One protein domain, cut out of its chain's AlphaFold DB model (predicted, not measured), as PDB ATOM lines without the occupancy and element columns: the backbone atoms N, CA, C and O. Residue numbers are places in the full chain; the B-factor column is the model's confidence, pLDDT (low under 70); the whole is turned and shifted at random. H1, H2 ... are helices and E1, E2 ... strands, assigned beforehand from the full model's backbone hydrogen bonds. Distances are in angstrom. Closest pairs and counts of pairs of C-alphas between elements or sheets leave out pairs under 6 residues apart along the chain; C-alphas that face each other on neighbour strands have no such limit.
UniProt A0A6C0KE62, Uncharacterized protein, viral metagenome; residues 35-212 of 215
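Overview. This is residues 35 to 212 of the 215 residues of an uncharacterized protein of viral metagenome (UniProt A0A6C0KE62). A twisted sheet of six strands has helices over both faces, H2 and H4 over one, H5 and H6 over the other, and H1 and H3 pack on H2. E1, the longest strand, runs through the middle; the loop of residues 129 to 141 lengthens the domain beyond the hairpin E4 and E5, and residues 188 to 193 stick out. The printed part has 178 residues with six named helices and six named strands, in the order H1 E1 E2 E3 H2 H3 E4 E5 H4 E6 H5 H6, class mixed. The sheet is branched: E1 and E5 are parallel, its other neighbour pairs antiparallel. The whole is compact, with a radius of gyration of the C-alphas of 16.2 A and spans of 53 by 42 by 36 A.

Arrangement. Start at residues 37 to 38, which pair antiparallel with residues 126 to 127 of E4, residues 125 to 128. Next, H1, residues 41 to 45, only grazes the sheet. E1, residues 51 to 63, forms a hairpin with E2, residues 66 to 74 (N 61 and O 68, 3.0 A). E3, residues 82 to 86, lies on the same side of E1, antiparallel to it (N 57 and O 82, 2.7 A). H2, residues 92 to 103, is slantwise to E3 at 48 degrees on the local plane, at a height over the sheet of 8.1 A; C-alphas Val 86 and Gly 95 are the closest, 5.1 A. Its residues 92 to 93 touch H1, the closest C-alphas, Lys 45 and Tyr 93, being 5.6 A apart. H3, residues 108 to 117, forms a helical hairpin with H2 at a steep tilt of 39 degrees, C-alphas Leu 100 and Ser 108 closest at 5.3 A. On the other side of E1, find E5, residues 142 to 151 (N 54 and O 144, 2.9 A); E4 is its hairpin partner (N 128 and O 145, 2.9 A). H4, residues 154 to 159, is on the same face as H2, along E2. E6, residues 166 to 173, is antiparallel to E2 (N 71 and O 170, 2.9 A). On the opposite face, H5, residues 174 to 183, touches H6, residues 194 to 210, at a steep tilt of 61 degrees, C-alphas Leu 181 and Leu 202 closest at 5.6 A. In H1, H2, H3 and H5 every O i to N i+4 pair is within hydrogen-bond range; H6 has 12 of 13, H4 0 of 2 but 3 of 3 O i to N i+3.

Along the chain. Find C-alpha 41 at (24.354, 42.515, 19.938), where H1 begins. E1 runs 37.2 A to C-alpha 63 at (20.281, 27.202, -0.435). E5 spans 29.3 A, E2 25.5 A and E6 20.2 A. H6 spans 24.0 A, with a kink of 31 degrees near residue 201, and ends at C-alpha 210 at (34.348, 47.460, -1.189).

Size, cuts and confidence. The two C-alphas farthest apart, Asp 64 and Glu 137, are 55.3 A apart. The printed part has no cut; the link from E4 to E5 is long. The mean pLDDT of the printed part is 71.0, and 71 residues are under 70, among them 118 to 143 and 178 to 212.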
ATOM      1  N   ILE A  35      34.519  55.073  11.675       41.88
ATOM      2  CA  ILE A  35      34.783  54.231  10.510       41.88
ATOM      3  C   ILE A  35      34.857  52.785  11.031       41.88
ATOM      4  O   ILE A  35      35.630  52.502  11.949       41.88
ATOM      5  N   ASN A  36      34.058  51.884  10.453       46.66
ATOM      6  CA  ASN A  36      34.261  50.429  10.453       46.66
ATOM      7  C   ASN A  36      34.433  49.733  11.827       46.66
ATOM      8  O   ASN A  36      35.522  49.263  12.162       46.66
ATOM      9  N   ARG A  37      33.365  49.609  12.632       49.91
ATOM     10  CA  ARG A  37      33.379  48.755  13.842       49.91
ATOM     11  C   ARG A  37      32.239  47.741  13.837       49.91
ATOM     12  O   ARG A  37      31.077  48.125  13.756       49.91
ATOM     13  N   SER A  38      32.582  46.461  13.997       57.97
ATOM     14  CA  SER A  38      31.632  45.399  14.329       57.97
ATOM     15  C   SER A  38      31.199  45.548  15.787       57.97
ATOM     16  O   SER A  38      32.039  45.444  16.685       57.97
ATOM     17  N   LEU A  39      29.912  45.797  16.033       65.81
ATOM     18  CA  LEU A  39      29.352  45.699  17.380       65.81
ATOM     19  C   LEU A  39      28.782  44.312  17.618       65.81
ATOM     20  O   LEU A  39      28.159  43.724  16.739       65.81
ATOM     21  N   THR A  40      28.920  43.831  18.847       70.81
ATOM     22  CA  THR A  40      28.113  42.704  19.292       70.81
ATOM     23  C   THR A  40      26.691  43.159  19.598       70.81
ATOM     24  O   THR A  40      26.447  44.317  19.948       70.81
ATOM     25  N   TRP A  41      25.736  42.232  19.558       77.38
ATOM     26  CA  TRP A  41      24.354  42.515  19.938       77.38
ATOM     27  C   TRP A  41      24.218  43.114  21.349       77.38
ATOM     28  O   TRP A  41      23.387  43.997  21.583       77.38
ATOM     29  N   ARG A  42      25.071  42.693  22.298       77.38
ATOM     30  CA  ARG A  42      25.101  43.270  23.652       77.38
ATOM     31  C   ARG A  42      25.498  44.745  23.615       77.38
ATOM     32  O   ARG A  42      24.864  45.551  24.290       77.38
ATOM     33  N   GLN A  43      26.515  45.091  22.831       75.50
ATOM     34  CA  GLN A  43      26.966  46.475  22.674       75.50
ATOM     35  C   GLN A  43      25.915  47.328  21.962       75.50
ATOM     36  O   GLN A  43      25.651  48.447  22.392       75.50
ATOM     37  N   PHE A  44      25.252  46.787  20.937       80.62
ATOM     38  CA  PHE A  44      24.171  47.480  20.238       80.62
ATOM     39  C   PHE A  44      23.010  47.858  21.173       80.62
ATOM     40  O   PHE A  44      22.555  49.001  21.177       80.62
ATOM     41  N   LYS A  45      22.583  46.933  22.043       82.44
ATOM     42  CA  LYS A  45      21.548  47.195  23.062       82.44
ATOM     43  C   LYS A  45      21.929  48.283  24.068       82.44
ATOM     44  O   LYS A  45      21.046  48.865  24.694       82.44
ATOM     45  N   GLN A  46      23.224  48.527  24.249       81.44
ATOM     46  CA  GLN A  46      23.754  49.508  25.193       81.44
ATOM     47  C   GLN A  46      23.951  50.894  24.572       81.44
ATOM     48  O   GLN A  46      24.306  51.821  25.300       81.44
ATOM     49  N   ILE A  47      23.716  51.065  23.264       77.56
ATOM     50  CA  ILE A  47      23.811  52.384  22.636       77.56
ATOM     51  C   ILE A  47      22.741  53.296  23.259       77.56
ATOM     52  O   ILE A  47      21.548  52.968  23.208       77.56
ATOM     53  N   PRO A  48      23.137  54.428  23.871       76.56
ATOM     54  CA  PRO A  48      22.196  55.273  24.583       76.56
ATOM     55  C   PRO A  48      21.322  56.079  23.615       76.56
ATOM     56  O   PRO A  48      21.502  56.079  22.399       76.56
ATOM     57  N   LYS A  49      20.349  56.791  24.181       81.75
ATOM     58  CA  LYS A  49      19.537  57.787  23.466       81.75
ATOM     59  C   LYS A  49      20.412  58.975  23.041       81.75
ATOM     60  O   LYS A  49      21.519  59.150  23.543       81.75
ATOM     61  N   GLY A  50      19.893  59.816  22.153       74.25
ATOM     62  CA  GLY A  50      20.575  61.014  21.644       74.25
ATOM     63  C   GLY A  50      21.103  60.871  20.216       74.25
ATOM     64  O   GLY A  50      21.437  61.879  19.599       74.25
ATOM     65  N   TYR A  51      21.095  59.653  19.672       69.88
ATOM     66  CA  TYR A  51      21.410  59.378  18.273       69.88
ATOM     67  C   TYR A  51      20.114  59.342  17.462       69.88
ATOM     68  O   TYR A  51      19.215  58.551  17.748       69.88
ATOM     69  N   GLY A  52      19.993  60.228  16.477       71.06
ATOM     70  CA  GLY A  52      19.024  60.043  15.397       71.06
ATOM     71  C   GLY A  52      19.586  59.092  14.338       71.06
ATOM     72  O   GLY A  52      20.749  58.706  14.412       71.06
ATOM     73  N   GLY A  53      18.804  58.751  13.318       77.50
ATOM     74  CA  GLY A  53      19.320  58.061  12.131       77.50
ATOM     75  C   GLY A  53      18.485  56.856  11.747       77.50
ATOM     76  O   GLY A  53      17.265  56.977  11.671       77.50
ATOM     77  N   ARG A  54      19.129  55.720  11.475       80.25
ATOM     78  CA  ARG A  54      18.492  54.533  10.900       80.25
ATOM     79  C   ARG A  54      19.041  53.242  11.497       80.25
ATOM     80  O   ARG A  54      20.242  53.107  11.716       80.25
ATOM     81  N   VAL A  55      18.167  52.268  11.690       82.00
ATOM     82  CA  VAL A  55      18.548  50.889  11.981       82.00
ATOM     83  C   VAL A  55      17.764  49.957  11.078       82.00
ATOM     84  O   VAL A  55      16.559  50.130  10.930       82.00
ATOM     85  N   GLY A  56      18.433  48.966  10.503       84.75
ATOM     86  CA  GLY A  56      17.755  47.948   9.724       84.75
ATOM     87  C   GLY A  56      18.476  46.610   9.694       84.75
ATOM     88  O   GLY A  56      19.597  46.461  10.190       84.75
ATOM     89  N   VAL A  57      17.760  45.615   9.189       85.75
ATOM     90  CA  VAL A  57      18.099  44.200   9.216       85.75
ATOM     91  C   VAL A  57      17.968  43.657   7.803       85.75
ATOM     92  O   VAL A  57      16.873  43.601   7.239       85.75
ATOM     93  N   LEU A  58      19.090  43.221   7.245       85.38
ATOM     94  CA  LEU A  58      19.145  42.509   5.981       85.38
ATOM     95  C   LEU A  58      19.148  41.009   6.265       85.38
ATOM     96  O   LEU A  58      20.104  40.471   6.828       85.38
ATOM     97  N   LEU A  59      18.068  40.341   5.877       88.44
ATOM     98  CA  LEU A  59      17.926  38.902   6.057       88.44
ATOM     99  C   LEU A  59      18.554  38.158   4.880       88.44
ATOM    100  O   LEU A  59      18.431  38.586   3.730       88.44
ATOM    101  N   TYR A  60      19.167  37.011   5.158       89.25
ATOM    102  CA  TYR A  60      19.569  36.072   4.116       89.25
ATOM    103  C   TYR A  60      19.396  34.623   4.562       89.25
ATOM    104  O   TYR A  60      19.463  34.319   5.749       89.25
ATOM    105  N   TYR A  61      19.225  33.713   3.610       92.31
ATOM    106  CA  TYR A  61      19.348  32.272   3.843       92.31
ATOM    107  C   TYR A  61      20.311  31.665   2.820       92.31
ATOM    108  O   TYR A  61      20.603  32.280   1.797       92.31
ATOM    109  N   ASN A  62      20.820  30.467   3.100       89.62
ATOM    110  CA  ASN A  62      21.631  29.713   2.147       89.62
ATOM    111  C   ASN A  62      20.810  28.550   1.579       89.62
ATOM    112  O   ASN A  62      20.150  27.838   2.339       89.62
ATOM    113  N   GLU A  63      20.880  28.337   0.271       90.69
ATOM    114  CA  GLU A  63      20.281  27.202  -0.435       90.69
ATOM    115  C   GLU A  63      21.292  26.686  -1.458       90.69
ATOM    116  O   GLU A  63      21.843  27.460  -2.231       90.69
ATOM    117  N   ASP A  64      21.625  25.395  -1.386       90.62
ATOM    118  CA  ASP A  64      22.604  24.744  -2.269       90.62
ATOM    119  C   ASP A  64      23.968  25.463  -2.371       90.62
ATOM    120  O   ASP A  64      24.634  25.456  -3.402       90.62
ATOM    121  N   GLY A  65      24.402  26.083  -1.268       85.56
ATOM    122  CA  GLY A  65      25.658  26.841  -1.199       85.56
ATOM    123  C   GLY A  65      25.579  28.260  -1.770       85.56
ATOM    124  O   GLY A  65      26.574  28.976  -1.716       85.56
ATOM    125  N   VAL A  66      24.411  28.681  -2.257       86.25
ATOM    126  CA  VAL A  66      24.139  30.035  -2.746       86.25
ATOM    127  C   VAL A  66      23.428  30.839  -1.663       86.25
ATOM    128  O   VAL A  66      22.485  30.366  -1.022       86.25
ATOM    129  N   ARG A  67      23.887  32.070  -1.441       84.50
ATOM    130  CA  ARG A  67      23.256  33.010  -0.516       84.50
ATOM    131  C   ARG A  67      22.105  33.732  -1.216       84.50
ATOM    132  O   ARG A  67      22.268  34.252  -2.317       84.50
ATOM    133  N   HIS A  68      20.957  33.789  -0.554       87.75
ATOM    134  CA  HIS A  68      19.763  34.485  -1.019       87.75
ATOM    135  C   HIS A  68      19.380  35.585  -0.037       87.75
ATOM    136  O   HIS A  68      19.082  35.306   1.126       87.75
ATOM    137  N   TYR A  69      19.373  36.827  -0.508       85.81
ATOM    138  CA  TYR A  69      18.964  37.993   0.263       85.81
ATOM    139  C   TYR A  69      17.459  38.208   0.150       85.81
ATOM    140  O   TYR A  69      16.878  38.076  -0.928       85.81
ATOM    141  N   ILE A  70      16.836  38.555   1.274       89.25
ATOM    142  CA  ILE A  70      15.414  38.881   1.344       89.25
ATOM    143  C   ILE A  70      15.297  40.387   1.534       89.25
ATOM    144  O   ILE A  70      15.656  40.926   2.584       89.25
ATOM    145  N   LEU A  71      14.767  41.049   0.516       86.81
ATOM    146  CA  LEU A  71      14.395  42.452   0.557       86.81
ATOM    147  C   LEU A  71      12.885  42.566   0.703       86.81
ATOM    148  O   LEU A  71      12.124  41.743   0.190       86.81
ATOM    149  N   ASN A  72      12.447  43.608   1.389       87.12
ATOM    150  CA  ASN A  72      11.058  44.014   1.358       87.12
ATOM    151  C   ASN A  72      10.845  45.019   0.225       87.12
ATOM    152  O   ASN A  72      11.762  45.752  -0.139       87.12
ATOM    153  N   ILE A  73       9.637  45.053  -0.324       80.94
ATOM    154  CA  ILE A  73       9.161  46.183  -1.113       80.94
ATOM    155  C   ILE A  73       8.109  46.905  -0.287       80.94
ATOM    156  O   ILE A  73       7.055  46.356   0.055       80.94
ATOM    157  N   SER A  74       8.407  48.160   0.028       75.88
ATOM    158  CA  SER A  74       7.517  49.011   0.805       75.88
ATOM    159  C   SER A  74       6.260  49.411   0.025       75.88
ATOM    160  O   SER A  74       6.178  49.293  -1.199       75.88
ATOM    161  N   ASN A  75       5.283  49.994   0.717       68.88
ATOM    162  CA  ASN A  75       4.091  50.590   0.096       68.88
ATOM    163  C   ASN A  75       4.381  51.678  -0.962       68.88
ATOM    164  O   ASN A  75       3.511  51.981  -1.780       68.88
ATOM    165  N   ARG A  76       5.604  52.217  -0.994       63.75
ATOM    166  CA  ARG A  76       6.094  53.157  -2.015       63.75
ATOM    167  C   ARG A  76       6.789  52.471  -3.192       63.75
ATOM    168  O   ARG A  76       7.377  53.162  -4.017       63.75
ATOM    169  N   LYS A  77       6.703  51.138  -3.286       64.19
ATOM    170  CA  LYS A  77       7.381  50.302  -4.289       64.19
ATOM    171  C   LYS A  77       8.904  50.440  -4.255       64.19
ATOM    172  O   LYS A  77       9.552  50.485  -5.296       64.19
ATOM    173  N   LEU A  78       9.465  50.533  -3.049       67.00
ATOM    174  CA  LEU A  78      10.911  50.628  -2.842       67.00
ATOM    175  C   LEU A  78      11.447  49.371  -2.195       67.00
ATOM    176  O   LEU A  78      10.911  48.967  -1.167       67.00
ATOM    177  N   TYR A  79      12.511  48.823  -2.778       73.25
ATOM    178  CA  TYR A  79      13.312  47.773  -2.165       73.25
ATOM    179  C   TYR A  79      13.973  48.300  -0.885       73.25
ATOM    180  O   TYR A  79      14.533  49.393  -0.879       73.25
ATOM    181  N   SER A  80      13.939  47.536   0.195       74.06
ATOM    182  CA  SER A  80      14.628  47.890   1.435       74.06
ATOM    183  C   SER A  80      14.923  46.665   2.294       74.06
ATOM    184  O   SER A  80      14.315  45.606   2.148       74.06
ATOM    185  N   ASP A  81      15.883  46.816   3.197       81.12
ATOM    186  CA  ASP A  81      16.016  45.992   4.396       81.12
ATOM    187  C   ASP A  81      14.896  46.312   5.404       81.12
ATOM    188  O   ASP A  81      14.183  47.307   5.267       81.12
ATOM    189  N   PHE A  82      14.730  45.464   6.419       87.50
ATOM    190  CA  PHE A  82      13.677  45.617   7.427       87.50
ATOM    191  C   PHE A  82      14.125  46.552   8.543       87.50
ATOM    192  O   PHE A  82      15.139  46.298   9.189       87.50
ATOM    193  N   GLY A  83      13.372  47.608   8.808       87.69
ATOM    194  CA  GLY A  83      13.706  48.625   9.789       87.69
ATOM    195  C   GLY A  83      13.615  50.037   9.224       87.69
ATOM    196  O   GLY A  83      13.325  50.279   8.056       87.69
ATOM    197  N   GLY A  84      13.932  51.012  10.066       83.19
ATOM    198  CA  GLY A  84      13.577  52.390   9.783       83.19
ATOM    199  C   GLY A  84      14.270  53.412  10.666       83.19
ATOM    200  O   GLY A  84      15.386  53.227  11.164       83.19
ATOM    201  N   GLY A  85      13.611  54.561  10.787       81.75
ATOM    202  CA  GLY A  85      14.169  55.750  11.413       81.75
ATOM    203  C   GLY A  85      14.257  55.643  12.936       81.75
ATOM    204  O   GLY A  85      13.257  55.459  13.624       81.75
ATOM    205  N   VAL A  86      15.443  55.884  13.491       82.06
ATOM    206  CA  VAL A  86      15.648  56.012  14.936       82.06
ATOM    207  C   VAL A  86      15.467  57.470  15.340       82.06
ATOM    208  O   VAL A  86      16.167  58.374  14.872       82.06
ATOM    209  N   LYS A  87      14.520  57.716  16.247       83.00
ATOM    210  CA  LYS A  87      14.319  59.038  16.850       83.00
ATOM    211  C   LYS A  87      15.365  59.252  17.943       83.00
ATOM    212  O   LYS A  87      15.597  58.363  18.751       83.00
ATOM    213  N   ALA A  88      15.884  60.472  18.080       80.31
ATOM    214  CA  ALA A  88      16.881  60.792  19.112       80.31
ATOM    215  C   ALA A  88      16.411  60.516  20.559       80.31
ATOM    216  O   ALA A  88      17.227  60.337  21.458       80.31
ATOM    217  N   LYS A  89      15.094  60.465  20.802       84.94
ATOM    218  CA  LYS A  89      14.500  60.153  22.116       84.94
ATOM    219  C   LYS A  89      14.362  58.651  22.422       84.94
ATOM    220  O   LYS A  89      13.912  58.305  23.514       84.94
ATOM    221  N   SER A  90      14.695  57.781  21.475       85.94
ATOM    222  CA  SER A  90      14.697  56.320  21.623       85.94
ATOM    223  C   SER A  90      16.119  55.788  21.507       85.94
ATOM    224  O   SER A  90      16.965  56.416  20.870       85.94
ATOM    225  N   THR A  91      16.399  54.646  22.129       87.25
ATOM    226  CA  THR A  91      17.630  53.920  21.808       87.25
ATOM    227  C   THR A  91      17.500  53.319  20.405       87.25
ATOM    228  O   THR A  91      16.382  53.084  19.931       87.25
ATOM    229  N   PRO A  92      18.612  53.021  19.724       85.12
ATOM    230  CA  PRO A  92      18.563  52.326  18.438       85.12
ATOM    231  C   PRO A  92      17.877  50.963  18.518       85.12
ATOM    232  O   PRO A  92      17.143  50.590  17.611       85.12
ATOM    233  N   TYR A  93      18.055  50.249  19.631       89.12
ATOM    234  CA  TYR A  93      17.354  48.997  19.891       89.12
ATOM    235  C   TYR A  93      15.836  49.193  20.004       89.12
ATOM    236  O   TYR A  93      15.085  48.466  19.360       89.12
ATOM    237  N   GLU A  94      15.378  50.189  20.773       91.81
ATOM    238  CA  GLU A  94      13.949  50.532  20.864       91.81
ATOM    239  C   GLU A  94      13.375  50.886  19.482       91.81
ATOM    240  O   GLU A  94      12.269  50.459  19.150       91.81
ATOM    241  N   GLY A  95      14.138  51.630  18.671       91.50
ATOM    242  CA  GLY A  95      13.784  51.948  17.288       91.50
ATOM    243  C   GLY A  95      13.608  50.689  16.444       91.50
ATOM    244  O   GLY A  95      12.539  50.481  15.886       91.50
ATOM    245  N   LEU A  96      14.605  49.802  16.429       91.31
ATOM    246  CA  LEU A  96      14.547  48.557  15.663       91.31
ATOM    247  C   LEU A  96      13.339  47.692  16.043       91.31
ATOM    248  O   LEU A  96      12.623  47.217  15.166       91.31
ATOM    249  N   VAL A  97      13.100  47.497  17.343       93.81
ATOM    250  CA  VAL A  97      11.959  46.706  17.831       93.81
ATOM    251  C   VAL A  97      10.639  47.303  17.339       93.81
ATOM    252  O   VAL A  97       9.777  46.570  16.862       93.81
ATOM    253  N   SER A  98      10.490  48.628  17.423       93.88
ATOM    254  CA  SER A  98       9.289  49.327  16.958       93.88
ATOM    255  C   SER A  98       9.034  49.119  15.464       93.88
ATOM    256  O   SER A  98       7.888  48.905  15.078       93.88
ATOM    257  N   GLU A  99      10.077  49.191  14.637       93.19
ATOM    258  CA  GLU A  99       9.956  49.032  13.183       93.19
ATOM    259  C   GLU A  99       9.632  47.579  12.808       93.19
ATOM    260  O   GLU A  99       8.667  47.337  12.088       93.19
ATOM    261  N   LEU A 100      10.329  46.589  13.380       93.88
ATOM    262  CA  LEU A 100      10.066  45.172  13.084       93.88
ATOM    263  C   LEU A 100       8.637  44.742  13.445       93.88
ATOM    264  O   LEU A 100       8.028  43.962  12.716       93.88
ATOM    265  N   VAL A 101       8.085  45.258  14.548       95.00
ATOM    266  CA  VAL A 101       6.693  44.988  14.952       95.00
ATOM    267  C   VAL A 101       5.684  45.589  13.965       95.00
ATOM    268  O   VAL A 101       4.588  45.054  13.811       95.00
ATOM    269  N   GLN A 102       6.022  46.693  13.298       92.19
ATOM    270  CA  GLN A 102       5.148  47.327  12.306       92.19
ATOM    271  C   GLN A 102       5.267  46.667  10.930       92.19
ATOM    272  O   GLN A 102       4.253  46.418  10.274       92.19
ATOM    273  N   GLU A 103       6.493  46.368  10.505       91.81
ATOM    274  CA  GLU A 103       6.782  45.849   9.171       91.81
ATOM    275  C   GLU A 103       6.488  44.357   9.037       91.81
ATOM    276  O   GLU A 103       5.878  43.945   8.048       91.81
ATOM    277  N   VAL A 104       6.912  43.556  10.020       94.06
ATOM    278  CA  VAL A 104       6.865  42.084   9.994       94.06
ATOM    279  C   VAL A 104       6.554  41.487  11.382       94.06
ATOM    280  O   VAL A 104       7.340  40.695  11.911       94.06
ATOM    281  N   PRO A 105       5.396  41.801  11.997       95.00
ATOM    282  CA  PRO A 105       5.032  41.305  13.331       95.00
ATOM    283  C   PRO A 105       5.020  39.774  13.453       95.00
ATOM    284  O   PRO A 105       5.272  39.236  14.526       95.00
ATOM    285  N   GLN A 106       4.781  39.052  12.356       94.06
ATOM    286  CA  GLN A 106       4.879  37.589  12.302       94.06
ATOM    287  C   GLN A 106       6.299  37.049  12.548       94.06
ATOM    288  O   GLN A 106       6.458  35.870  12.850       94.06
ATOM    289  N   TRP A 107       7.321  37.890  12.382       94.62
ATOM    290  CA  TRP A 107       8.732  37.523  12.469       94.62
ATOM    291  C   TRP A 107       9.452  38.229  13.615       94.62
ATOM    292  O   TRP A 107      10.517  37.766  14.016       94.62
ATOM    293  N   SER A 108       8.908  39.332  14.146       93.88
ATOM    294  CA  SER A 108       9.632  40.227  15.059       93.88
ATOM    295  C   SER A 108      10.270  39.486  16.234       93.88
ATOM    296  O   SER A 108      11.467  39.639  16.471       93.88
ATOM    297  N   ASP A 109       9.517  38.627  16.920       92.25
ATOM    298  CA  ASP A 109      10.019  37.872  18.074       92.25
ATOM    299  C   ASP A 109      11.109  36.867  17.683       92.25
ATOM    300  O   ASP A 109      12.115  36.724  18.383       92.25
ATOM    301  N   GLU A 110      10.947  36.188  16.546       91.56
ATOM    302  CA  GLU A 110      11.930  35.228  16.048       91.56
ATOM    303  C   GLU A 110      13.238  35.919  15.654       91.56
ATOM    304  O   GLU A 110      14.314  35.464  16.047       91.56
ATOM    305  N   LEU A 111      13.155  37.037  14.929       90.75
ATOM    306  CA  LEU A 111      14.319  37.808  14.500       90.75
ATOM    307  C   LEU A 111      15.063  38.394  15.707       90.75
ATOM    308  O   LEU A 111      16.288  38.289  15.787       90.75
ATOM    309  N   LEU A 112      14.338  38.947  16.685       89.56
ATOM    310  CA  LEU A 112      14.917  39.459  17.934       89.56
ATOM    311  C   LEU A 112      15.577  38.352  18.762       89.56
ATOM    312  O   LEU A 112      16.640  38.583  19.351       89.56
ATOM    313  N   ARG A 113      14.988  37.150  18.780       88.25
ATOM    314  CA  ARG A 113      15.584  35.972  19.416       88.25
ATOM    315  C   ARG A 113      16.855  35.530  18.694       88.25
ATOM    316  O   ARG A 113      17.878  35.410  19.356       88.25
ATOM    317  N   LYS A 114      16.835  35.382  17.363       86.81
ATOM    318  CA  LYS A 114      18.022  35.009  16.566       86.81
ATOM    319  C   LYS A 114      19.170  36.009  16.754       86.81
ATOM    320  O   LYS A 114      20.282  35.591  17.057       86.81
ATOM    321  N   MET A 115      18.904  37.319  16.695       83.81
ATOM    322  CA  MET A 115      19.909  38.350  17.014       83.81
ATOM    323  C   MET A 115      20.451  38.216  18.451       83.81
ATOM    324  O   MET A 115      21.633  38.446  18.701       83.81
ATOM    325  N   GLY A 116      19.591  37.820  19.399       80.00
ATOM    326  CA  GLY A 116      19.958  37.439  20.767       80.00
ATOM    327  C   GLY A 116      20.926  36.261  20.849       80.00
ATOM    328  O   GLY A 116      21.941  36.358  21.544       80.00
ATOM    329  N   ASP A 117      20.605  35.189  20.132       78.00
ATOM    330  CA  ASP A 117      21.305  33.904  20.162       78.00
ATOM    331  C   ASP A 117      22.667  33.959  19.445       78.00
ATOM    332  O   ASP A 117      23.604  33.280  19.863       78.00
ATOM    333  N   MET A 118      22.824  34.824  18.432       69.25
ATOM    334  CA  MET A 118      24.085  35.004  17.685       69.25
ATOM    335  C   MET A 118      25.281  35.462  18.549       69.25
ATOM    336  O   MET A 118      26.436  35.363  18.124       69.25
ATOM    337  N   GLY A 119      25.046  35.928  19.781       57.94
ATOM    338  CA  GLY A 119      26.098  36.213  20.760       57.94
ATOM    339  C   GLY A 119      27.180  37.204  20.287       57.94
ATOM    340  O   GLY A 119      27.020  37.953  19.327       57.94
ATOM    341  N   ASP A 120      28.318  37.239  20.987       54.88
ATOM    342  CA  ASP A 120      29.444  38.139  20.668       54.88
ATOM    343  C   ASP A 120      30.356  37.613  19.531       54.88
ATOM    344  O   ASP A 120      31.349  38.260  19.208       54.88
ATOM    345  N   LYS A 121      30.070  36.437  18.944       48.03
ATOM    346  CA  LYS A 121      31.003  35.727  18.044       48.03
ATOM    347  C   LYS A 121      30.685  35.823  16.547       48.03
ATOM    348  O   LYS A 121      31.585  35.567  15.757       48.03
ATOM    349  N   GLU A 122      29.475  36.228  16.147       43.50
ATOM    350  CA  GLU A 122      29.053  36.200  14.727       43.50
ATOM    351  C   GLU A 122      28.388  37.491  14.216       43.50
ATOM    352  O   GLU A 122      27.886  37.547  13.097       43.50
ATOM    353  N   ASN A 123      28.416  38.572  14.995       44.75
ATOM    354  CA  ASN A 123      27.800  39.833  14.592       44.75
ATOM    355  C   ASN A 123      28.713  40.638  13.656       44.75
ATOM    356  O   ASN A 123      29.521  41.458  14.093       44.75
ATOM    357  N   ARG A 124      28.532  40.475  12.343       49.31
ATOM    358  CA  ARG A 124      28.915  41.517  11.378       49.31
ATOM    359  C   ARG A 124      27.820  42.579  11.337       49.31
ATOM    360  O   ARG A 124      27.092  42.710  10.361       49.31
ATOM    361  N   MET A 125      27.674  43.313  12.438       53.72
ATOM    362  CA  MET A 125      26.877  44.537  12.453       53.72
ATOM    363  C   MET A 125      27.722  45.649  11.843       53.72
ATOM    364  O   MET A 125      28.785  45.976  12.373       53.72
ATOM    365  N   ILE A 126      27.270  46.211  10.727       53.00
ATOM    366  CA  ILE A 126      27.958  47.318  10.071       53.00
ATOM    367  C   ILE A 126      27.298  48.595  10.564       53.00
ATOM    368  O   ILE A 126      26.151  48.896  10.225       53.00
ATOM    369  N   ILE A 127      28.023  49.338  11.394       49.78
ATOM    370  CA  ILE A 127      27.655  50.711  11.719       49.78
ATOM    371  C   ILE A 127      28.366  51.618  10.737       49.78
ATOM    372  O   ILE A 127      29.597  51.657  10.697       49.78
ATOM    373  N   TYR A 128      27.573  52.360   9.979       50.00
ATOM    374  CA  TYR A 128      28.053  53.504   9.234       50.00
ATOM    375  C   TYR A 128      27.589  54.755   9.976       50.00
ATOM    376  O   TYR A 128      26.398  54.971  10.196       50.00
ATOM    377  N   ASN A 129      28.531  55.576  10.425       45.94
ATOM    378  CA  ASN A 129      28.181  56.921  10.844       45.94
ATOM    379  C   ASN A 129      28.247  57.806   9.601       45.94
ATOM    380  O   ASN A 129      29.339  58.120   9.128       45.94
ATOM    381  N   ASN A 130      27.088  58.162   9.051       41.19
ATOM    382  CA  ASN A 130      27.030  59.150   7.987       41.19
ATOM    383  C   ASN A 130      27.073  60.537   8.633       41.19
ATOM    384  O   ASN A 130      26.041  61.103   8.989       41.19
ATOM    385  N   GLU A 131      28.307  61.002   8.808       42.00
ATOM    386  CA  GLU A 131      28.705  62.390   9.025       42.00
ATOM    387  C   GLU A 131      28.274  63.053  10.346       42.00
ATOM    388  O   GLU A 131      27.132  63.013  10.810       42.00
ATOM    389  N   ASN A 132      29.223  63.790  10.931       40.12
ATOM    390  CA  ASN A 132      28.878  64.950  11.739       40.12
ATOM    391  C   ASN A 132      28.118  65.911  10.815       40.12
ATOM    392  O   ASN A 132      28.743  66.616  10.029       40.12
ATOM    393  N   ILE A 133      26.786  65.945  10.889       38.22
ATOM    394  CA  ILE A 133      26.017  67.006  10.231       38.22
ATOM    395  C   ILE A 133      26.252  68.276  11.058       38.22
ATOM    396  O   ILE A 133      25.503  68.587  11.991       38.22
ATOM    397  N   GLU A 134      27.355  68.968  10.776       37.31
ATOM    398  CA  GLU A 134      27.612  70.299  11.305       37.31
ATOM    399  C   GLU A 134      26.540  71.236  10.748       37.31
ATOM    400  O   GLU A 134      26.456  71.500   9.554       37.31
ATOM    401  N   THR A 135      25.672  71.722  11.630       35.94
ATOM    402  CA  THR A 135      24.904  72.937  11.361       35.94
ATOM    403  C   THR A 135      25.358  73.956  12.392       35.94
ATOM    404  O   THR A 135      25.264  73.703  13.596       35.94
ATOM    405  N   GLU A 136      25.911  75.069  11.907       36.34
ATOM    406  CA  GLU A 136      26.719  76.057  12.642       36.34
ATOM    407  C   GLU A 136      26.022  76.758  13.830       36.34
ATOM    408  O   GLU A 136      26.641  77.590  14.483       36.34
ATOM    409  N   GLU A 137      24.781  76.418  14.203       36.00
ATOM    410  CA  GLU A 137      24.035  77.197  15.208       36.00
ATOM    411  C   GLU A 137      23.372  76.430  16.366       36.00
ATOM    412  O   GLU A 137      22.993  77.063  17.353       36.00
ATOM    413  N   LYS A 138      23.176  75.102  16.330       39.62
ATOM    414  CA  LYS A 138      22.326  74.429  17.343       39.62
ATOM    415  C   LYS A 138      22.728  72.977  17.589       39.62
ATOM    416  O   LYS A 138      22.264  72.114  16.864       39.62
ATOM    417  N   GLY A 139      23.510  72.713  18.642       45.06
ATOM    418  CA  GLY A 139      23.651  71.401  19.303       45.06
ATOM    419  C   GLY A 139      23.844  70.188  18.380       45.06
ATOM    420  O   GLY A 139      22.887  69.681  17.807       45.06
ATOM    421  N   ARG A 140      25.077  69.676  18.297       50.19
ATOM    422  CA  ARG A 140      25.471  68.503  17.490       50.19
ATOM    423  C   ARG A 140      24.389  67.408  17.459       50.19
ATOM    424  O   ARG A 140      24.114  66.780  18.481       50.19
ATOM    425  N   LYS A 141      23.795  67.159  16.287       51.84
ATOM    426  CA  LYS A 141      22.915  66.006  16.057       51.84
ATOM    427  C   LYS A 141      23.781  64.832  15.617       51.84
ATOM    428  O   LYS A 141      24.239  64.801  14.482       51.84
ATOM    429  N   LEU A 142      24.007  63.882  16.520       59.41
ATOM    430  CA  LEU A 142      24.680  62.632  16.180       59.41
ATOM    431  C   LEU A 142      23.703  61.767  15.375       59.41
ATOM    432  O   LEU A 142      22.611  61.443  15.856       59.41
ATOM    433  N   ARG A 143      24.072  61.434  14.138       65.56
ATOM    434  CA  ARG A 143      23.356  60.466  13.304       65.56
ATOM    435  C   ARG A 143      24.044  59.112  13.444       65.56
ATOM    436  O   ARG A 143      25.251  59.042  13.610       65.56
ATOM    437  N   MET A 144      23.282  58.031  13.427       72.00
ATOM    438  CA  MET A 144      23.817  56.678  13.418       72.00
ATOM    439  C   MET A 144      23.044  55.851  12.405       72.00
ATOM    440  O   MET A 144      21.814  55.841  12.432       72.00
ATOM    441  N   GLU A 145      23.756  55.152  11.530       71.19
ATOM    442  CA  GLU A 145      23.163  54.193  10.607       71.19
ATOM    443  C   GLU A 145      23.709  52.807  10.935       71.19
ATOM    444  O   GLU A 145      24.913  52.598  11.083       71.19
ATOM    445  N   THR A 146      22.819  51.848  11.155       73.94
ATOM    446  CA  THR A 146      23.189  50.483  11.537       73.94
ATOM    447  C   THR A 146      22.488  49.494  10.630       73.94
ATOM    448  O   THR A 146      21.268  49.539  10.500       73.94
ATOM    449  N   MET A 147      23.267  48.595  10.038       76.12
ATOM    450  CA  MET A 147      22.782  47.451   9.281       76.12
ATOM    451  C   MET A 147      23.168  46.166  10.011       76.12
ATOM    452  O   MET A 147      24.335  45.961  10.365       76.12
ATOM    453  N   ILE A 148      22.188  45.297  10.222       79.31
ATOM    454  CA  ILE A 148      22.361  43.980  10.830       79.31
ATOM    455  C   ILE A 148      22.159  42.943   9.734       79.31
ATOM    456  O   ILE A 148      21.059  42.811   9.210       79.31
ATOM    457  N   ILE A 149      23.208  42.206   9.381       78.12
ATOM    458  CA  ILE A 149      23.085  41.094   8.436       78.12
ATOM    459  C   ILE A 149      22.762  39.837   9.245       78.12
ATOM    460  O   ILE A 149      23.551  39.435  10.100       78.12
ATOM    461  N   LEU A 150      21.596  39.247   8.998       83.94
ATOM    462  CA  LEU A 150      21.030  38.201   9.847       83.94
ATOM    463  C   LEU A 150      20.703  36.943   9.025       83.94
ATOM    464  O   LEU A 150      19.801  36.991   8.183       83.94
ATOM    465  N   PRO A 151      21.386  35.808   9.272       85.88
ATOM    466  CA  PRO A 151      20.989  34.536   8.689       85.88
ATOM    467  C   PRO A 151      19.641  34.074   9.253       85.88
ATOM    468  O   PRO A 151      19.412  34.070  10.466       85.88
ATOM    469  N   VAL A 152      18.761  33.626   8.366       90.44
ATOM    470  CA  VAL A 152      17.445  33.067   8.687       90.44
ATOM    471  C   VAL A 152      17.228  31.739   7.974       90.44
ATOM    472  O   VAL A 152      17.930  31.387   7.027       90.44
ATOM    473  N   ASP A 153      16.230  30.997   8.443       92.00
ATOM    474  CA  ASP A 153      15.783  29.779   7.780       92.00
ATOM    475  C   ASP A 153      14.814  30.141   6.648       92.00
ATOM    476  O   ASP A 153      13.940  30.993   6.824       92.00
ATOM    477  N   LYS A 154      14.911  29.461   5.494       94.06
ATOM    478  CA  LYS A 154      14.033  29.697   4.327       94.06
ATOM    479  C   LYS A 154      12.538  29.596   4.670       94.06
ATOM    480  O   LYS A 154      11.705  30.230   4.023       94.06
ATOM    481  N   SER A 155      12.189  28.837   5.709       93.88
ATOM    482  CA  SER A 155      10.816  28.691   6.204       93.88
ATOM    483  C   SER A 155      10.165  30.015   6.606       93.88
ATOM    484  O   SER A 155       8.939  30.115   6.519       93.88
ATOM    485  N   ILE A 156      10.940  31.045   6.967       92.31
ATOM    486  CA  ILE A 156      10.408  32.364   7.327       92.31
ATOM    487  C   ILE A 156       9.566  32.973   6.193       92.31
ATOM    488  O   ILE A 156       8.535  33.590   6.445       92.31
ATOM    489  N   LEU A 157       9.923  32.708   4.929       93.81
ATOM    490  CA  LEU A 157       9.189  33.194   3.756       93.81
ATOM    491  C   LEU A 157       7.735  32.705   3.734       93.81
ATOM    492  O   LEU A 157       6.839  33.437   3.324       93.81
ATOM    493  N   SER A 158       7.490  31.480   4.208       93.25
ATOM    494  CA  SER A 158       6.156  30.865   4.206       93.25
ATOM    495  C   SER A 158       5.195  31.489   5.218       93.25
ATOM    496  O   SER A 158       3.980  31.323   5.106       93.25
ATOM    497  N   THR A 159       5.727  32.209   6.208       92.81
ATOM    498  CA  THR A 159       4.929  32.863   7.247       92.81
ATOM    499  C   THR A 159       4.682  34.339   6.948       92.81
ATOM    500  O   THR A 159       3.939  34.982   7.694       92.81
ATOM    501  N   PHE A 160       5.252  34.876   5.860       94.00
ATOM    502  CA  PHE A 160       5.061  36.267   5.468       94.00
ATOM    503  C   PHE A 160       3.589  36.598   5.217       94.00
ATOM    504  O   PHE A 160       2.857  35.864   4.552       94.00
ATOM    505  N   ARG A 161       3.176  37.762   5.719       93.88
ATOM    506  CA  ARG A 161       1.901  38.397   5.406       93.88
ATOM    507  C   ARG A 161       2.163  39.859   5.087       93.88
ATOM    508  O   ARG A 161       2.916  40.509   5.811       93.88
ATOM    509  N   GLU A 162       1.515  40.353   4.035       93.25
ATOM    510  CA  GLU A 162       1.519  41.772   3.686       93.25
ATOM    511  C   GLU A 162       1.095  42.622   4.892       93.25
ATOM    512  O   GLU A 162       0.137  42.303   5.605       93.25
ATOM    513  N   THR A 163       1.795  43.734   5.087       92.50
ATOM    514  CA  THR A 163       1.489  44.732   6.106       92.50
ATOM    515  C   THR A 163       1.214  46.095   5.464       92.50
ATOM    516  O   THR A 163       1.132  46.268   4.241       92.50
ATOM    517  N   LYS A 164       0.984  47.110   6.302       89.12
ATOM    518  CA  LYS A 164       0.849  48.490   5.815       89.12
ATOM    519  C   LYS A 164       2.170  49.029   5.272       89.12
ATOM    520  O   LYS A 164       2.136  49.814   4.323       89.12
ATOM    521  N   GLU A 165       3.282  48.575   5.838       87.81
ATOM    522  CA  GLU A 165       4.622  49.030   5.478       87.81
ATOM    523  C   GLU A 165       5.228  48.168   4.373       87.81
ATOM    524  O   GLU A 165       5.738  48.721   3.402       87.81
ATOM    525  N   VAL A 166       5.074  46.841   4.450       88.00
ATOM    526  CA  VAL A 166       5.649  45.890   3.490       88.00
ATOM    527  C   VAL A 166       4.566  45.259   2.625       88.00
ATOM    528  O   VAL A 166       3.672  44.584   3.134       88.00
ATOM    529  N   LYS A 167       4.671  45.441   1.308       88.38
ATOM    530  CA  LYS A 167       3.723  44.906   0.319       88.38
ATOM    531  C   LYS A 167       4.091  43.534  -0.179       88.38
ATOM    532  O   LYS A 167       3.244  42.654  -0.261       88.38
ATOM    533  N   GLU A 168       5.363  43.348  -0.456       90.12
ATOM    534  CA  GLU A 168       5.864  42.104  -0.997       90.12
ATOM    535  C   GLU A 168       7.300  41.882  -0.540       90.12
ATOM    536  O   GLU A 168       7.964  42.777  -0.007       90.12
ATOM    537  N   LEU A 169       7.750  40.653  -0.738       90.88
ATOM    538  CA  LEU A 169       9.132  40.266  -0.549       90.88
ATOM    539  C   LEU A 169       9.748  40.013  -1.909       90.88
ATOM    540  O   LEU A 169       9.115  39.419  -2.783       90.88
ATOM    541  N   VAL A 170      11.011  40.385  -2.041       89.38
ATOM    542  CA  VAL A 170      11.832  39.991  -3.173       89.38
ATOM    543  C   VAL A 170      13.016  39.209  -2.653       89.38
ATOM    544  O   VAL A 170      13.728  39.646  -1.751       89.38
ATOM    545  N   VAL A 171      13.192  38.026  -3.226       91.56
ATOM    546  CA  VAL A 171      14.318  37.150  -2.937       91.56
ATOM    547  C   VAL A 171      15.249  37.215  -4.131       91.56
ATOM    548  O   VAL A 171      14.825  36.953  -5.253       91.56
ATOM    549  N   MET A 172      16.497  37.578  -3.876       85.38
ATOM    550  CA  MET A 172      17.544  37.660  -4.889       85.38
ATOM    551  C   MET A 172      18.685  36.752  -4.473       85.38
ATOM    552  O   MET A 172      19.009  36.679  -3.286       85.38
ATOM    553  N   ASN A 173      19.302  36.060  -5.425       86.81
ATOM    554  CA  ASN A 173      20.596  35.447  -5.141       86.81
ATOM    555  C   ASN A 173      21.670  36.537  -4.937       86.81
ATOM    556  O   ASN A 173      21.446  37.721  -5.198       86.81
ATOM    557  N   GLU A 174      22.828  36.145  -4.415       77.12
ATOM    558  CA  GLU A 174      23.923  37.061  -4.092       77.12
ATOM    559  C   GLU A 174      24.406  37.886  -5.297       77.12
ATOM    560  O   GLU A 174      24.617  39.092  -5.158       77.12
ATOM    561  N   ASP A 175      24.479  37.288  -6.487       73.19
ATOM    562  CA  ASP A 175      24.898  37.984  -7.709       73.19
ATOM    563  C   ASP A 175      23.872  39.038  -8.149       73.19
ATOM    564  O   ASP A 175      24.234  40.173  -8.464       73.19
ATOM    565  N   GLU A 176      22.582  38.695  -8.139       76.44
ATOM    566  CA  GLU A 176      21.474  39.612  -8.435       76.44
ATOM    567  C   GLU A 176      21.414  40.761  -7.428       76.44
ATOM    568  O   GLU A 176      21.210  41.919  -7.799       76.44
ATOM    569  N   PHE A 177      21.632  40.446  -6.151       74.38
ATOM    570  CA  PHE A 177      21.675  41.432  -5.086       74.38
ATOM    571  C   PHE A 177      22.848  42.400  -5.273       74.38
ATOM    572  O   PHE A 177      22.651  43.616  -5.238       74.38
ATOM    573  N   TYR A 178      24.056  41.901  -5.548       65.06
ATOM    574  CA  TYR A 178      25.194  42.763  -5.863       65.06
ATOM    575  C   TYR A 178      24.954  43.570  -7.142       65.06
ATOM    576  O   TYR A 178      25.223  44.771  -7.158       65.06
ATOM    577  N   ALA A 179      24.378  42.977  -8.187       65.12
ATOM    578  CA  ALA A 179      24.026  43.703  -9.404       65.12
ATOM    579  C   ALA A 179      23.059  44.862  -9.119       65.12
ATOM    580  O   ALA A 179      23.275  45.964  -9.623       65.12
ATOM    581  N   LEU A 180      22.050  44.661  -8.262       68.56
ATOM    582  CA  LEU A 180      21.176  45.734  -7.786       68.56
ATOM    583  C   LEU A 180      21.999  46.831  -7.092       68.56
ATOM    584  O   LEU A 180      21.935  47.990  -7.500       68.56
ATOM    585  N   LEU A 181      22.833  46.471  -6.109       59.38
ATOM    586  CA  LEU A 181      23.681  47.407  -5.355       59.38
ATOM    587  C   LEU A 181      24.592  48.264  -6.249       59.38
ATOM    588  O   LEU A 181      24.763  49.463  -6.005       59.38
ATOM    589  N   PHE A 182      25.192  47.665  -7.278       51.69
ATOM    590  CA  PHE A 182      26.129  48.346  -8.175       51.69
ATOM    591  C   PHE A 182      25.432  49.129  -9.298       51.69
ATOM    592  O   PHE A 182      25.977  50.148  -9.724       51.69
ATOM    593  N   ASN A 183      24.218  48.732  -9.702       53.03
ATOM    594  CA  ASN A 183      23.405  49.435 -10.704       53.03
ATOM    595  C   ASN A 183      22.487  50.525 -10.117       53.03
ATOM    596  O   ASN A 183      21.866  51.257 -10.881       53.03
ATOM    597  N   THR A 184      22.408  50.693  -8.788       50.78
ATOM    598  CA  THR A 184      21.588  51.760  -8.156       50.78
ATOM    599  C   THR A 184      22.198  53.174  -8.316       50.78
ATOM    600  O   THR A 184      21.708  54.148  -7.752       50.78
ATOM    601  N   VAL A 185      23.245  53.343  -9.127       39.66
ATOM    602  CA  VAL A 185      23.738  54.663  -9.550       39.66
ATOM    603  C   VAL A 185      23.423  54.824 -11.035       39.66
ATOM    604  O   VAL A 185      23.739  53.925 -11.806       39.66
ATOM    605  N   MET A 186      22.871  55.988 -11.409       39.06
ATOM    606  CA  MET A 186      22.513  56.460 -12.767       39.06
ATOM    607  C   MET A 186      21.029  56.316 -13.176       39.06
ATOM    608  O   MET A 186      20.720  55.774 -14.233       39.06
ATOM    609  N   VAL A 187      20.091  56.867 -12.394       34.44
ATOM    610  CA  VAL A 187      18.825  57.360 -12.973       34.44
ATOM    611  C   VAL A 187      18.681  58.831 -12.605       34.44
ATOM    612  O   VAL A 187      18.377  59.166 -11.461       34.44
ATOM    613  N   ASP A 188      18.969  59.683 -13.586       34.91
ATOM    614  CA  ASP A 188      18.891  61.136 -13.499       34.91
ATOM    615  C   ASP A 188      17.476  61.618 -13.105       34.91
ATOM    616  O   ASP A 188      16.450  61.155 -13.609       34.91
ATOM    617  N   ASP A 189      17.458  62.571 -12.173       36.25
ATOM    618  CA  ASP A 189      16.518  63.689 -12.010       36.25
ATOM    619  C   ASP A 189      15.003  63.487 -11.800       36.25
ATOM    620  O   ASP A 189      14.314  64.479 -11.567       36.25
ATOM    621  N   VAL A 190      14.440  62.272 -11.765       36.62
ATOM    622  CA  VAL A 190      12.963  62.128 -11.605       36.62
ATOM    623  C   VAL A 190      12.508  61.684 -10.202       36.62
ATOM    624  O   VAL A 190      11.346  61.860  -9.841       36.62
ATOM    625  N   TYR A 191      13.407  61.177  -9.355       36.72
ATOM    626  CA  TYR A 191      13.031  60.536  -8.082       36.72
ATOM    627  C   TYR A 191      13.955  60.899  -6.904       36.72
ATOM    628  O   TYR A 191      14.373  60.031  -6.135       36.72
ATOM    629  N   GLY A 192      14.245  62.197  -6.749       34.50
ATOM    630  CA  GLY A 192      15.222  62.753  -5.796       34.50
ATOM    631  C   GLY A 192      15.126  62.250  -4.347       34.50
ATOM    632  O   GLY A 192      16.156  61.982  -3.742       34.50
ATOM    633  N   ASP A 193      13.921  62.005  -3.820       35.19
ATOM    634  CA  ASP A 193      13.742  61.507  -2.440       35.19
ATOM    635  C   ASP A 193      13.643  59.971  -2.345       35.19
ATOM    636  O   ASP A 193      13.927  59.363  -1.310       35.19
ATOM    637  N   VAL A 194      13.234  59.329  -3.439       35.19
ATOM    638  CA  VAL A 194      12.858  57.907  -3.528       35.19
ATOM    639  C   VAL A 194      14.093  57.031  -3.765       35.19
ATOM    640  O   VAL A 194      14.226  55.957  -3.180       35.19
ATOM    641  N   VAL A 195      15.057  57.546  -4.529       38.97
ATOM    642  CA  VAL A 195      16.379  56.941  -4.724       38.97
ATOM    643  C   VAL A 195      17.269  57.135  -3.489       38.97
ATOM    644  O   VAL A 195      18.132  56.308  -3.228       38.97
ATOM    645  N   GLN A 196      17.045  58.167  -2.669       40.69
ATOM    646  CA  GLN A 196      17.959  58.523  -1.579       40.69
ATOM    647  C   GLN A 196      17.941  57.536  -0.398       40.69
ATOM    648  O   GLN A 196      18.975  57.305   0.218       40.69
ATOM    649  N   HIS A 197      16.799  56.919  -0.076       41.12
ATOM    650  CA  HIS A 197      16.718  55.946   1.031       41.12
ATOM    651  C   HIS A 197      17.241  54.559   0.633       41.12
ATOM    652  O   HIS A 197      17.948  53.926   1.419       41.12
ATOM    653  N   LEU A 198      16.962  54.150  -0.609       44.56
ATOM    654  CA  LEU A 198      17.539  52.973  -1.254       44.56
ATOM    655  C   LEU A 198      19.052  53.115  -1.409       44.56
ATOM    656  O   LEU A 198      19.794  52.235  -0.982       44.56
ATOM    657  N   ASN A 199      19.514  54.267  -1.905       48.94
ATOM    658  CA  ASN A 199      20.934  54.572  -1.969       48.94
ATOM    659  C   ASN A 199      21.558  54.545  -0.586       48.94
ATOM    660  O   ASN A 199      22.586  53.922  -0.456       48.94
ATOM    661  N   ASN A 200      20.974  55.102   0.474       49.19
ATOM    662  CA  ASN A 200      21.680  55.093   1.760       49.19
ATOM    663  C   ASN A 200      21.929  53.666   2.287       49.19
ATOM    664  O   ASN A 200      23.073  53.332   2.575       49.19
ATOM    665  N   GLY A 201      20.918  52.788   2.329       52.66
ATOM    666  CA  GLY A 201      21.098  51.402   2.794       52.66
ATOM    667  C   GLY A 201      21.958  50.533   1.861       52.66
ATOM    668  O   GLY A 201      22.839  49.807   2.323       52.66
ATOM    669  N   LEU A 202      21.750  50.635   0.545       54.38
ATOM    670  CA  LEU A 202      22.485  49.858  -0.459       54.38
ATOM    671  C   LEU A 202      23.903  50.403  -0.715       54.38
ATOM    672  O   LEU A 202      24.848  49.624  -0.797       54.38
ATOM    673  N   VAL A 203      24.105  51.724  -0.754       53.59
ATOM    674  CA  VAL A 203      25.439  52.359  -0.786       53.59
ATOM    675  C   VAL A 203      26.211  52.024   0.485       53.59
ATOM    676  O   VAL A 203      27.403  51.750   0.395       53.59
ATOM    677  N   MET A 204      25.564  51.959   1.655       54.53
ATOM    678  CA  MET A 204      26.215  51.476   2.879       54.53
ATOM    679  C   MET A 204      26.740  50.045   2.716       54.53
ATOM    680  O   MET A 204      27.893  49.775   3.049       54.53
ATOM    681  N   ILE A 205      25.923  49.134   2.177       52.66
ATOM    682  CA  ILE A 205      26.324  47.739   1.944       52.66
ATOM    683  C   ILE A 205      27.443  47.668   0.897       52.66
ATOM    684  O   ILE A 205      28.463  47.023   1.135       52.66
ATOM    685  N   ARG A 206      27.318  48.406  -0.211       53.66
ATOM    686  CA  ARG A 206      28.348  48.538  -1.253       53.66
ATOM    687  C   ARG A 206      29.678  49.045  -0.689       53.66
ATOM    688  O   ARG A 206      30.722  48.470  -0.988       53.66
ATOM    689  N   ASN A 207      29.652  50.084   0.143       50.09
ATOM    690  CA  ASN A 207      30.844  50.645   0.782       50.09
ATOM    691  C   ASN A 207      31.477  49.655   1.771       50.09
ATOM    692  O   ASN A 207      32.705  49.571   1.858       50.09
ATOM    693  N   ALA A 208      30.664  48.868   2.480       51.81
ATOM    694  CA  ALA A 208      31.151  47.829   3.380       51.81
ATOM    695  C   ALA A 208      31.801  46.646   2.634       51.81
ATOM    696  O   ALA A 208      32.848  46.160   3.070       51.81
ATOM    697  N   ILE A 209      31.235  46.219   1.496       50.16
ATOM    698  CA  ILE A 209      31.812  45.188   0.612       50.16
ATOM    699  C   ILE A 209      33.130  45.675   0.007       50.16
ATOM    700  O   ILE A 209      34.146  44.998   0.130       50.16
ATOM    701  N   ALA A 210      33.146  46.877  -0.584       48.44
ATOM    702  CA  ALA A 210      34.348  47.460  -1.189       48.44
ATOM    703  C   ALA A 210      35.502  47.629  -0.182       48.44
ATOM    704  O   ALA A 210      36.670  47.610  -0.561       48.44
ATOM    705  N   SER A 211      35.174  47.753   1.105       44.12
ATOM    706  CA  SER A 211      36.145  47.844   2.198       44.12
ATOM    707  C   SER A 211      36.575  46.477   2.766       44.12
ATOM    708  O   SER A 211      37.379  46.447   3.697       44.12
ATOM    709  N   GLY A 212      36.040  45.355   2.263       35.56
ATOM    710  CA  GLY A 212      36.381  43.989   2.692       35.56
ATOM    711  C   GLY A 212      35.696  43.499   3.978       35.56
ATOM    712  O   GLY A 212      36.183  42.559   4.607       35.56
TER     713      GLY A 212